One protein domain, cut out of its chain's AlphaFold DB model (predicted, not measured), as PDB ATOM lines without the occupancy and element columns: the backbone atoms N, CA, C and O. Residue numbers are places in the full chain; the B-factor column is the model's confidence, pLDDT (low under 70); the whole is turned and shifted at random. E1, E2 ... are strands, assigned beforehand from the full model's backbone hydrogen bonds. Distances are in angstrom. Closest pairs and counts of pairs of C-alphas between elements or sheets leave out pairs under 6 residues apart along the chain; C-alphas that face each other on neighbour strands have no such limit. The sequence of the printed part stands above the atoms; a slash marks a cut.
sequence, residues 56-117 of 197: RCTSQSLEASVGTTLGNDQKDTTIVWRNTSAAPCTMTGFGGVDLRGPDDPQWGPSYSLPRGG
ATOM      1  N   ARG A  56     133.132 167.925 183.382       89.75
ATOM      2  CA  ARG A  56     133.445 166.818 184.291       89.75
ATOM      3  C   ARG A  56     133.371 165.499 183.528       89.75
ATOM      4  O   ARG A  56     132.436 165.281 182.761       89.75
ATOM      5  N   CYS A  57     134.321 164.607 183.775       89.06
ATOM      6  CA  CYS A  57     134.241 163.254 183.252       89.06
ATOM      7  C   CYS A  57     133.029 162.524 183.853       89.06
ATOM      8  O   CYS A  57     132.783 162.597 185.059       89.06
ATOM      9  N   THR A  58     132.295 161.799 183.015       86.88
ATOM     10  CA  THR A  58     131.195 160.918 183.427       86.88
ATOM     11  C   THR A  58     131.645 159.458 183.392       86.88
ATOM     12  O   THR A  58     132.693 159.136 182.830       86.88
ATOM     13  N   SER A  59     130.841 158.551 183.948       82.50
ATOM     14  CA  SER A  59     131.099 157.108 183.857       82.50
ATOM     15  C   SER A  59     131.078 156.564 182.425       82.50
ATOM     16  O   SER A  59     131.631 155.501 182.181       82.50
ATOM     17  N   GLN A  60     130.470 157.284 181.478       87.00
ATOM     18  CA  GLN A  60     130.419 156.895 180.064       87.00
ATOM     19  C   GLN A  60     131.673 157.329 179.293       87.00
ATOM     20  O   GLN A  60     132.003 156.739 178.271       87.00
ATOM     21  N   SER A  61     132.370 158.362 179.778       89.94
ATOM     22  CA  SER A  61     133.594 158.893 179.162       89.94
ATOM     23  C   SER A  61     134.872 158.354 179.803       89.94
ATOM     24  O   SER A  61     135.963 158.760 179.413       89.94
ATOM     25  N   LEU A  62     134.751 157.514 180.834       89.69
ATOM     26  CA  LEU A  62     135.877 156.966 181.579       89.69
ATOM     27  C   LEU A  62     135.835 155.448 181.584       89.69
ATOM     28  O   LEU A  62     134.844 154.839 181.976       89.69
ATOM     29  N   GLU A  63     136.968 154.856 181.248       89.94
ATOM     30  CA  GLU A  63     137.223 153.439 181.430       89.94
ATOM     31  C   GLU A  63     138.237 153.255 182.559       89.94
ATOM     32  O   GLU A  63     139.268 153.933 182.604       89.94
ATOM     33  N   ALA A  64     137.930 152.344 183.480       89.19
ATOM     34  CA  ALA A  64     138.823 151.959 184.558       89.19
ATOM     35  C   ALA A  64     139.386 150.567 184.284       89.19
ATOM     36  O   ALA A  64     138.638 149.643 183.965       89.19
ATOM     37  N   SER A  65     140.694 150.408 184.445       88.56
ATOM     38  CA  SER A  65     141.367 149.125 184.271       88.56
ATOM     39  C   SER A  65     142.353 148.843 185.395       88.56
ATOM     40  O   SER A  65     142.852 149.746 186.072       88.56
ATOM     41  N   VAL A  66     142.613 147.553 185.608       89.38
ATOM     42  CA  VAL A  66     143.626 147.084 186.553       89.38
ATOM     43  C   VAL A  66     144.981 147.104 185.861       89.38
ATOM     44  O   VAL A  66     145.163 146.496 184.807       89.38
ATOM     45  N   GLY A  67     145.920 147.828 186.453       87.31
ATOM     46  CA  GLY A  67     147.312 147.862 186.041       87.31
ATOM     47  C   GLY A  67     148.148 146.819 186.777       87.31
ATOM     48  O   GLY A  67     147.695 145.730 187.126       87.31
ATOM     49  N   THR A  68     149.406 147.163 187.023       90.06
ATOM     50  CA  THR A  68     150.341 146.280 187.719       90.06
ATOM     51  C   THR A  68     149.878 146.002 189.148       90.06
ATOM     52  O   THR A  68     149.477 146.916 189.868       90.06
ATOM     53  N   THR A  69     149.975 144.735 189.552       88.94
ATOM     54  CA  THR A  69     149.810 144.292 190.941       88.94
ATOM     55  C   THR A  69     151.163 143.839 191.482       88.94
ATOM     56  O   THR A  69     151.808 142.983 190.876       88.94
ATOM     57  N   LEU A  70     151.601 144.413 192.600       90.19
ATOM     58  CA  LEU A  70     152.881 144.134 193.255       90.19
ATOM     59  C   LEU A  70     152.666 143.629 194.685       90.19
ATOM     60  O   LEU A  70     151.589 143.788 195.248       90.19
ATOM     61  N   GLY A  71     153.704 143.038 195.276       87.00
ATOM     62  CA  GLY A  71     153.694 142.572 196.665       87.00
ATOM     63  C   GLY A  71     153.274 141.111 196.828       87.00
ATOM     64  O   GLY A  71     152.770 140.479 195.896       87.00
ATOM     65  N   ASN A  72     153.526 140.556 198.016       81.44
ATOM     66  CA  ASN A  72     153.287 139.148 198.350       81.44
ATOM     67  C   ASN A  72     152.046 139.001 199.231       81.44
ATOM     68  O   ASN A  72     151.020 138.554 198.726       81.44
ATOM     69  N   ASP A  73     152.133 139.423 200.491       82.38
ATOM     70  CA  ASP A  73     151.049 139.288 201.473       82.38
ATOM     71  C   ASP A  73     150.047 140.442 201.374       82.38
ATOM     72  O   ASP A  73     148.837 140.238 201.342       82.38
ATOM     73  N   GLN A  74     150.561 141.666 201.239       84.44
ATOM     74  CA  GLN A  74     149.785 142.835 200.853       84.44
ATOM     75  C   GLN A  74     150.019 143.107 199.369       84.44
ATOM     76  O   GLN A  74     151.164 143.098 198.909       84.44
ATOM     77  N   LYS A  75     148.930 143.298 198.622       84.56
ATOM     78  CA  LYS A  75     148.988 143.587 197.191       84.56
ATOM     79  C   LYS A  75     148.755 145.067 196.929       84.56
ATOM     80  O   LYS A  75     147.689 145.585 197.252       84.56
ATOM     81  N   ASP A  76     149.710 145.696 196.261       87.81
ATOM     82  CA  ASP A  76     149.566 147.046 195.729       87.81
ATOM     83  C   ASP A  76     149.109 146.947 194.279       87.81
ATOM     84  O   ASP A  76     149.830 146.431 193.428       87.81
ATOM     85  N   THR A  77     147.893 147.411 193.997       87.25
ATOM     86  CA  THR A  77     147.291 147.333 192.660       87.25
ATOM     87  C   THR A  77     147.057 148.729 192.106       87.25
ATOM     88  O   THR A  77     146.323 149.522 192.698       87.25
ATOM     89  N   THR A  78     147.641 149.029 190.948       90.19
ATOM     90  CA  THR A  78     147.384 150.293 190.249       90.19
ATOM     91  C   THR A  78     146.026 150.245 189.555       90.19
ATOM     92  O   THR A  78     145.762 149.326 188.785       90.19
ATOM     93  N   ILE A  79     145.192 151.265 189.759       88.31
ATOM     94  CA  ILE A  79     143.968 151.483 188.973       88.31
ATOM     95  C   ILE A  79     144.231 152.593 187.960       88.31
ATOM     96  O   ILE A  79     144.629 153.700 188.331       88.31
ATOM     97  N   VAL A  80     144.017 152.297 186.681       90.06
ATOM     98  CA  VAL A  80     144.241 153.232 185.576       90.06
ATOM     99  C   VAL A  80     142.900 153.765 185.093       90.06
ATOM    100  O   VAL A  80     142.001 152.992 184.778       90.06
ATOM    101  N   TRP A  81     142.789 155.089 185.000       89.31
ATOM    102  CA  TRP A  81     141.626 155.774 184.439       89.31
ATOM    103  C   TRP A  81     141.969 156.335 183.066       89.31
ATOM    104  O   TRP A  81     142.901 157.131 182.930       89.31
ATOM    105  N   ARG A  82     141.208 155.937 182.049       92.31
ATOM    106  CA  ARG A  82     141.359 156.414 180.674       92.31
ATOM    107  C   ARG A  82     140.121 157.198 180.262       92.31
ATOM    108  O   ARG A  82     139.018 156.668 180.310       92.31
ATOM    109  N   ASN A  83     140.312 158.440 179.813       93.25
ATOM    110  CA  ASN A  83     139.272 159.164 179.085       93.25
ATOM    111  C   ASN A  83     139.117 158.530 177.697       93.25
ATOM    112  O   ASN A  83     140.072 158.511 176.920       93.25
ATOM    113  N   THR A  84     137.939 157.983 177.417       94.50
ATOM    114  CA  THR A  84     137.585 157.333 176.146       94.50
ATOM    115  C   THR A  84     136.736 158.229 175.245       94.50
ATOM    116  O   THR A  84     136.392 157.836 174.132       94.50
ATOM    117  N   SER A  85     136.395 159.437 175.699       92.50
ATOM    118  CA  SER A  85     135.638 160.400 174.904       92.50
ATOM    119  C   SER A  85     136.525 161.194 173.941       92.50
ATOM    120  O   SER A  85     137.740 161.284 174.103       92.50
ATOM    121  N   ALA A  86     135.893 161.812 172.941       93.06
ATOM    122  CA  ALA A  86     136.566 162.687 171.979       93.06
ATOM    123  C   ALA A  86     136.899 164.084 172.541       93.06
ATOM    124  O   ALA A  86     137.569 164.866 171.869       93.06
ATOM    125  N   ALA A  87     136.428 164.415 173.749       92.06
ATOM    126  CA  ALA A  87     136.605 165.723 174.366       92.06
ATOM    127  C   ALA A  87     137.428 165.623 175.662       92.06
ATOM    128  O   ALA A  87     137.329 164.634 176.396       92.06
ATOM    129  N   PRO A  88     138.238 166.644 175.992       91.62
ATOM    130  CA  PRO A  88     138.888 166.696 177.292       91.62
ATOM    131  C   PRO A  88     137.835 166.805 178.401       91.62
ATOM    132  O   PRO A  88     136.838 167.515 178.269       91.62
ATOM    133  N   CYS A  89     138.077 166.114 179.512       91.94
ATOM    134  CA  CYS A  89     137.240 166.188 180.701       91.94
ATOM    135  C   CYS A  89     138.101 166.195 181.969       91.94
ATOM    136  O   CYS A  89     139.241 165.725 181.965       91.94
ATOM    137  N   THR A  90     137.560 166.732 183.063       90.88
ATOM    138  CA  THR A  90     138.220 166.765 184.373       90.88
ATOM    139  C   THR A  90     137.596 165.771 185.347       90.88
ATOM    140  O   THR A  90     136.374 165.647 185.453       90.88
ATOM    141  N   MET A  91     138.438 165.080 186.113       85.75
ATOM    142  CA  MET A  91     138.021 164.233 187.230       85.75
ATOM    143  C   MET A  91     138.627 164.776 188.527       85.75
ATOM    144  O   MET A  91     139.759 165.253 188.541       85.75
ATOM    145  N   THR A  92     137.868 164.716 189.619       83.12
ATOM    146  CA  THR A  92     138.348 165.104 190.954       83.12
ATOM    147  C   THR A  92     138.198 163.915 191.883       83.12
ATOM    148  O   THR A  92     137.102 163.367 191.988       83.12
ATOM    149  N   GLY A  93     139.277 163.543 192.569       78.75
ATOM    150  CA  GLY A  93     139.317 162.333 193.387       78.75
ATOM    151  C   GLY A  93     139.414 161.063 192.541       78.75
ATOM    152  O   GLY A  93     139.877 161.095 191.400       78.75
ATOM    153  N   PHE A  94     138.974 159.948 193.118       73.56
ATOM    154  CA  PHE A  94     138.960 158.642 192.462       73.56
ATOM    155  C   PHE A  94     137.515 158.214 192.218       73.56
ATOM    156  O   PHE A  94     136.678 158.309 193.121       73.56
ATOM    157  N   GLY A  95     137.214 157.747 191.004       76.06
ATOM    158  CA  GLY A  95     135.924 157.127 190.724       76.06
ATOM    159  C   GLY A  95     135.729 155.879 191.591       76.06
ATOM    160  O   GLY A  95     136.689 155.187 191.928       76.06
ATOM    161  N   GLY A  96     134.486 155.595 191.979       79.44
ATOM    162  CA  GLY A  96     134.172 154.319 192.617       79.44
ATOM    163  C   GLY A  96     134.389 153.191 191.615       79.44
ATOM    164  O   GLY A  96     133.848 153.255 190.513       79.44
ATOM    165  N   VAL A  97     135.180 152.191 191.992       82.88
ATOM    166  CA  VAL A  97     135.388 150.975 191.199       82.88
ATOM    167  C   VAL A  97     135.054 149.762 192.040       82.88
ATOM    168  O   VAL A  97     135.359 149.722 193.234       82.88
ATOM    169  N   ASP A  98     134.465 148.773 191.384       86.06
ATOM    170  CA  ASP A  98     134.247 147.458 191.955       86.06
ATOM    171  C   ASP A  98     135.328 146.520 191.431       86.06
ATOM    172  O   ASP A  98     135.466 146.296 190.223       86.06
ATOM    173  N   LEU A  99     136.115 145.997 192.362       84.44
ATOM    174  CA  LEU A  99     137.095 144.963 192.107       84.44
ATOM    175  C   LEU A  99     136.377 143.622 192.072       84.44
ATOM    176  O   LEU A  99     135.766 143.213 193.058       84.44
ATOM    177  N   ARG A 100     136.454 142.933 190.939       84.75
ATOM    178  CA  ARG A 100     135.954 141.570 190.782       84.75
ATOM    179  C   ARG A 100     137.114 140.599 190.907       84.75
ATOM    180  O   ARG A 100     138.131 140.756 190.231       84.75
ATOM    181  N   GLY A 101     136.942 139.606 191.764       82.56
ATOM    182  CA  GLY A 101     137.901 138.532 191.983       82.56
ATOM    183  C   GLY A 101     137.197 137.183 192.104       82.56
ATOM    184  O   GLY A 101     135.998 137.088 191.838       82.56
ATOM    185  N   PRO A 102     137.940 136.133 192.485       82.88
ATOM    186  CA  PRO A 102     137.346 134.868 192.901       82.88
ATOM    187  C   PRO A 102     136.320 135.082 194.021       82.88
ATOM    188  O   PRO A 102     136.466 136.016 194.808       82.88
ATOM    189  N   ASP A 103     135.311 134.213 194.096       80.06
ATOM    190  CA  ASP A 103     134.327 134.237 195.180       80.06
ATOM    191  C   ASP A 103     135.023 134.056 196.532       80.06
ATOM    192  O   ASP A 103     135.495 132.966 196.868       80.06
ATOM    193  N   ASP A 104     135.092 135.137 197.304       79.44
ATOM    194  CA  ASP A 104     135.550 135.085 198.680       79.44
ATOM    195  C   ASP A 104     134.371 134.749 199.620       79.44
ATOM    196  O   ASP A 104     133.304 135.358 199.500       79.44
ATOM    197  N   PRO A 105     134.521 133.818 200.579       78.38
ATOM    198  CA  PRO A 105     133.435 133.429 201.483       78.38
ATOM    199  C   PRO A 105     132.893 134.554 202.380       78.38
ATOM    200  O   PRO A 105     131.743 134.489 202.810       78.38
ATOM    201  N   GLN A 106     133.713 135.555 202.705       83.62
ATOM    202  CA  GLN A 106     133.374 136.663 203.596       83.62
ATOM    203  C   GLN A 106     132.892 137.905 202.832       83.62
ATOM    204  O   GLN A 106     131.984 138.588 203.312       83.62
ATOM    205  N   TRP A 107     133.475 138.217 201.669       76.94
ATOM    206  CA  TRP A 107     133.155 139.447 200.915       76.94
ATOM    207  C   TRP A 107     132.449 139.206 199.570       76.94
ATOM    208  O   TRP A 107     131.986 140.158 198.943       76.94
ATOM    209  N   GLY A 108     132.313 137.953 199.133       84.69
ATOM    210  CA  GLY A 108     131.753 137.592 197.831       84.69
ATOM    211  C   GLY A 108     132.716 137.866 196.664       84.69
ATOM    212  O   GLY A 108     133.897 138.145 196.871       84.69
ATOM    213  N   PRO A 109     132.237 137.829 195.408       86.50
ATOM    214  CA  PRO A 109     133.092 137.980 194.222       86.50
ATOM    215  C   PRO A 109     133.546 139.419 193.970       86.50
ATOM    216  O   PRO A 109     134.146 139.719 192.936       86.50
ATOM    217  N   SER A 110     133.096 140.368 194.792       87.12
ATOM    218  CA  SER A 110     133.058 141.789 194.437       87.12
ATOM    219  C   SER A 110     133.351 142.658 195.631       87.12
ATOM    220  O   SER A 110     132.652 142.597 196.636       87.12
ATOM    221  N   TYR A 111     134.346 143.515 195.476       82.44
ATOM    222  CA  TYR A 111     134.762 144.437 196.508       82.44
ATOM    223  C   TYR A 111     134.751 145.867 195.972       82.44
ATOM    224  O   TYR A 111     135.558 146.234 195.117       82.44
ATOM    225  N   SER A 112     133.835 146.686 196.481       83.75
ATOM    226  CA  SER A 112     133.767 148.108 196.144       83.75
ATOM    227  C   SER A 112     134.875 148.876 196.855       83.75
ATOM    228  O   SER A 112     134.948 148.881 198.087       83.75
ATOM    229  N   LEU A 113     135.727 149.572 196.099       80.94
ATOM    230  CA  LEU A 113     136.724 150.452 196.701       80.94
ATOM    231  C   LEU A 113     136.053 151.683 197.332       80.94
ATOM    232  O   LEU A 113     135.119 152.245 196.747       80.94
ATOM    233  N   PRO A 114     136.540 152.149 198.500       74.56
ATOM    234  CA  PRO A 114     136.051 153.375 199.110       74.56
ATOM    235  C   PRO A 114     136.128 154.548 198.131       74.56
ATOM    236  O   PRO A 114     137.179 154.832 197.553       74.56
ATOM    237  N   ARG A 115     135.009 155.256 197.959       74.75
ATOM    238  CA  ARG A 115     134.952 156.443 197.104       74.75
ATOM    239  C   ARG A 115     135.629 157.602 197.829       74.75
ATOM    240  O   ARG A 115     135.198 158.012 198.904       74.75
ATOM    241  N   GLY A 116     136.703 158.119 197.247       60.25
ATOM    242  CA  GLY A 116     137.441 159.249 197.797       60.25
ATOM    243  C   GLY A 116     136.886 160.577 197.298       60.25
ATOM    244  O   GLY A 116     137.280 161.042 196.230       60.25
ATOM    245  N   GLY A 117     136.035 161.221 198.098       53.28
ATOM    246  CA  GLY A 117     135.898 162.676 198.079       53.28
ATOM    247  C   GLY A 117     137.045 163.280 198.891       53.28
ATOM    248  O   GLY A 117     137.238 162.909 200.048       53.28
TER     249      GLY A 117
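AT A GLANCE: This is residues 56 to 117 of the 197 residues of an uncharacterized protein of Pseudonocardia sp. Ae706_Ps2 (UniProt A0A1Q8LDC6). Two hairpins of strands spread from each other like the arms of a loose V, the longer made of E1 and E2, the shorter of E3 and E4. Their tight turns lie toward one end of the domain, while the link of residues 84 to 97 makes a wide loop at the other end and comes back to start the second hairpin. The printed part has 62 residues, with no named helix and four named strands in the order E1, E2, E3, E4; these form two sheets of two strands, E1 - E2 and E3 - E4, both antiparallel. The class is all strand, though the strands hold 29 of the 62 residues, which is under half. The whole is loose, with a radius of gyration of the C-alphas of 13.8 A, and elongated, with spans of 41 by 22 by 21 A.

IN THESE COORDINATES: Begin with the larger sheet and find C-alpha 62 at (135.877, 156.966, 181.579). From there E1, residues 62 to 70, runs for 24.3 A to C-alpha 70 at (152.881, 144.134, 193.255); with 9 residues it is the longest strand. Pass residues 71 to 75 and you reach E2, residues 76 to 83, which runs for 23.0 A from Asp 76 to Asn 83. Residues 84 to 97 then hold no named element. Look next for E3, residues 98 to 104, which begins at C-alpha 98, (134.247, 147.458, 191.955), and covers 14.1 A. After residues 105 to 107 comes E4, residues 108 to 112, with a length of 10.8 A; it ends at C-alpha 112, (133.767, 148.108, 196.144).

HOW THE PARTS SIT: E1 and E2 form a hairpin and are antiparallel neighbours, with 157 degrees between their N-to-C directions. At its open end, C-alphas 62 and 83 face each other at 4.8 A; beside the turn, C-alphas 70 and 76 face each other at 5.1 A. Look at the backbone there: N 70 and O 76 are within hydrogen-bond range at 2.8 A, and so are N 76 and O 70 at 2.9 A. Farther along, N 63 and O 82 are within range at 2.9 A. Note that C-alpha 78 faces both C-alpha 67, at 4.9 A, and C-alpha 68, at 5.6 A. Now go to E3 and E4, which form the other hairpin; they too are antiparallel, with 156 degrees between their directions. Here C-alphas 98 and 112 face each other at 4.3 A, and C-alphas 104 and 108 at 4.6 A. Find N 99 and O 111 within hydrogen-bond range at 2.8 A, and N 108 and O 104 at 2.8 A as well. The two hairpins are apart: no C-alpha of E1 or E2 is within 8 A of E3 or E4.

THE WHOLE: The two C-alphas farthest apart are those of Ala 87, in the link from E2 to E3, and Pro 105, in the link from E3 to E4, at 42.3 A. The first and last printed C-alphas, of Arg 56 and Gly 117, are 14.6 A apart. The printed part runs from residue 56 to residue 117 without a cut, out of a full chain of 197 residues. The link from E2 to E3 is long, with 14 residues whose C-alphas lie 4 to 21 A from the mean of the C-alphas. The links from E1 to E2, with 5 residues, and from E3 to E4, with 3 residues, are tight. The mean pLDDT of the printed part of this model is 84.8; look at residues 116 to 117 for the two that are under 70.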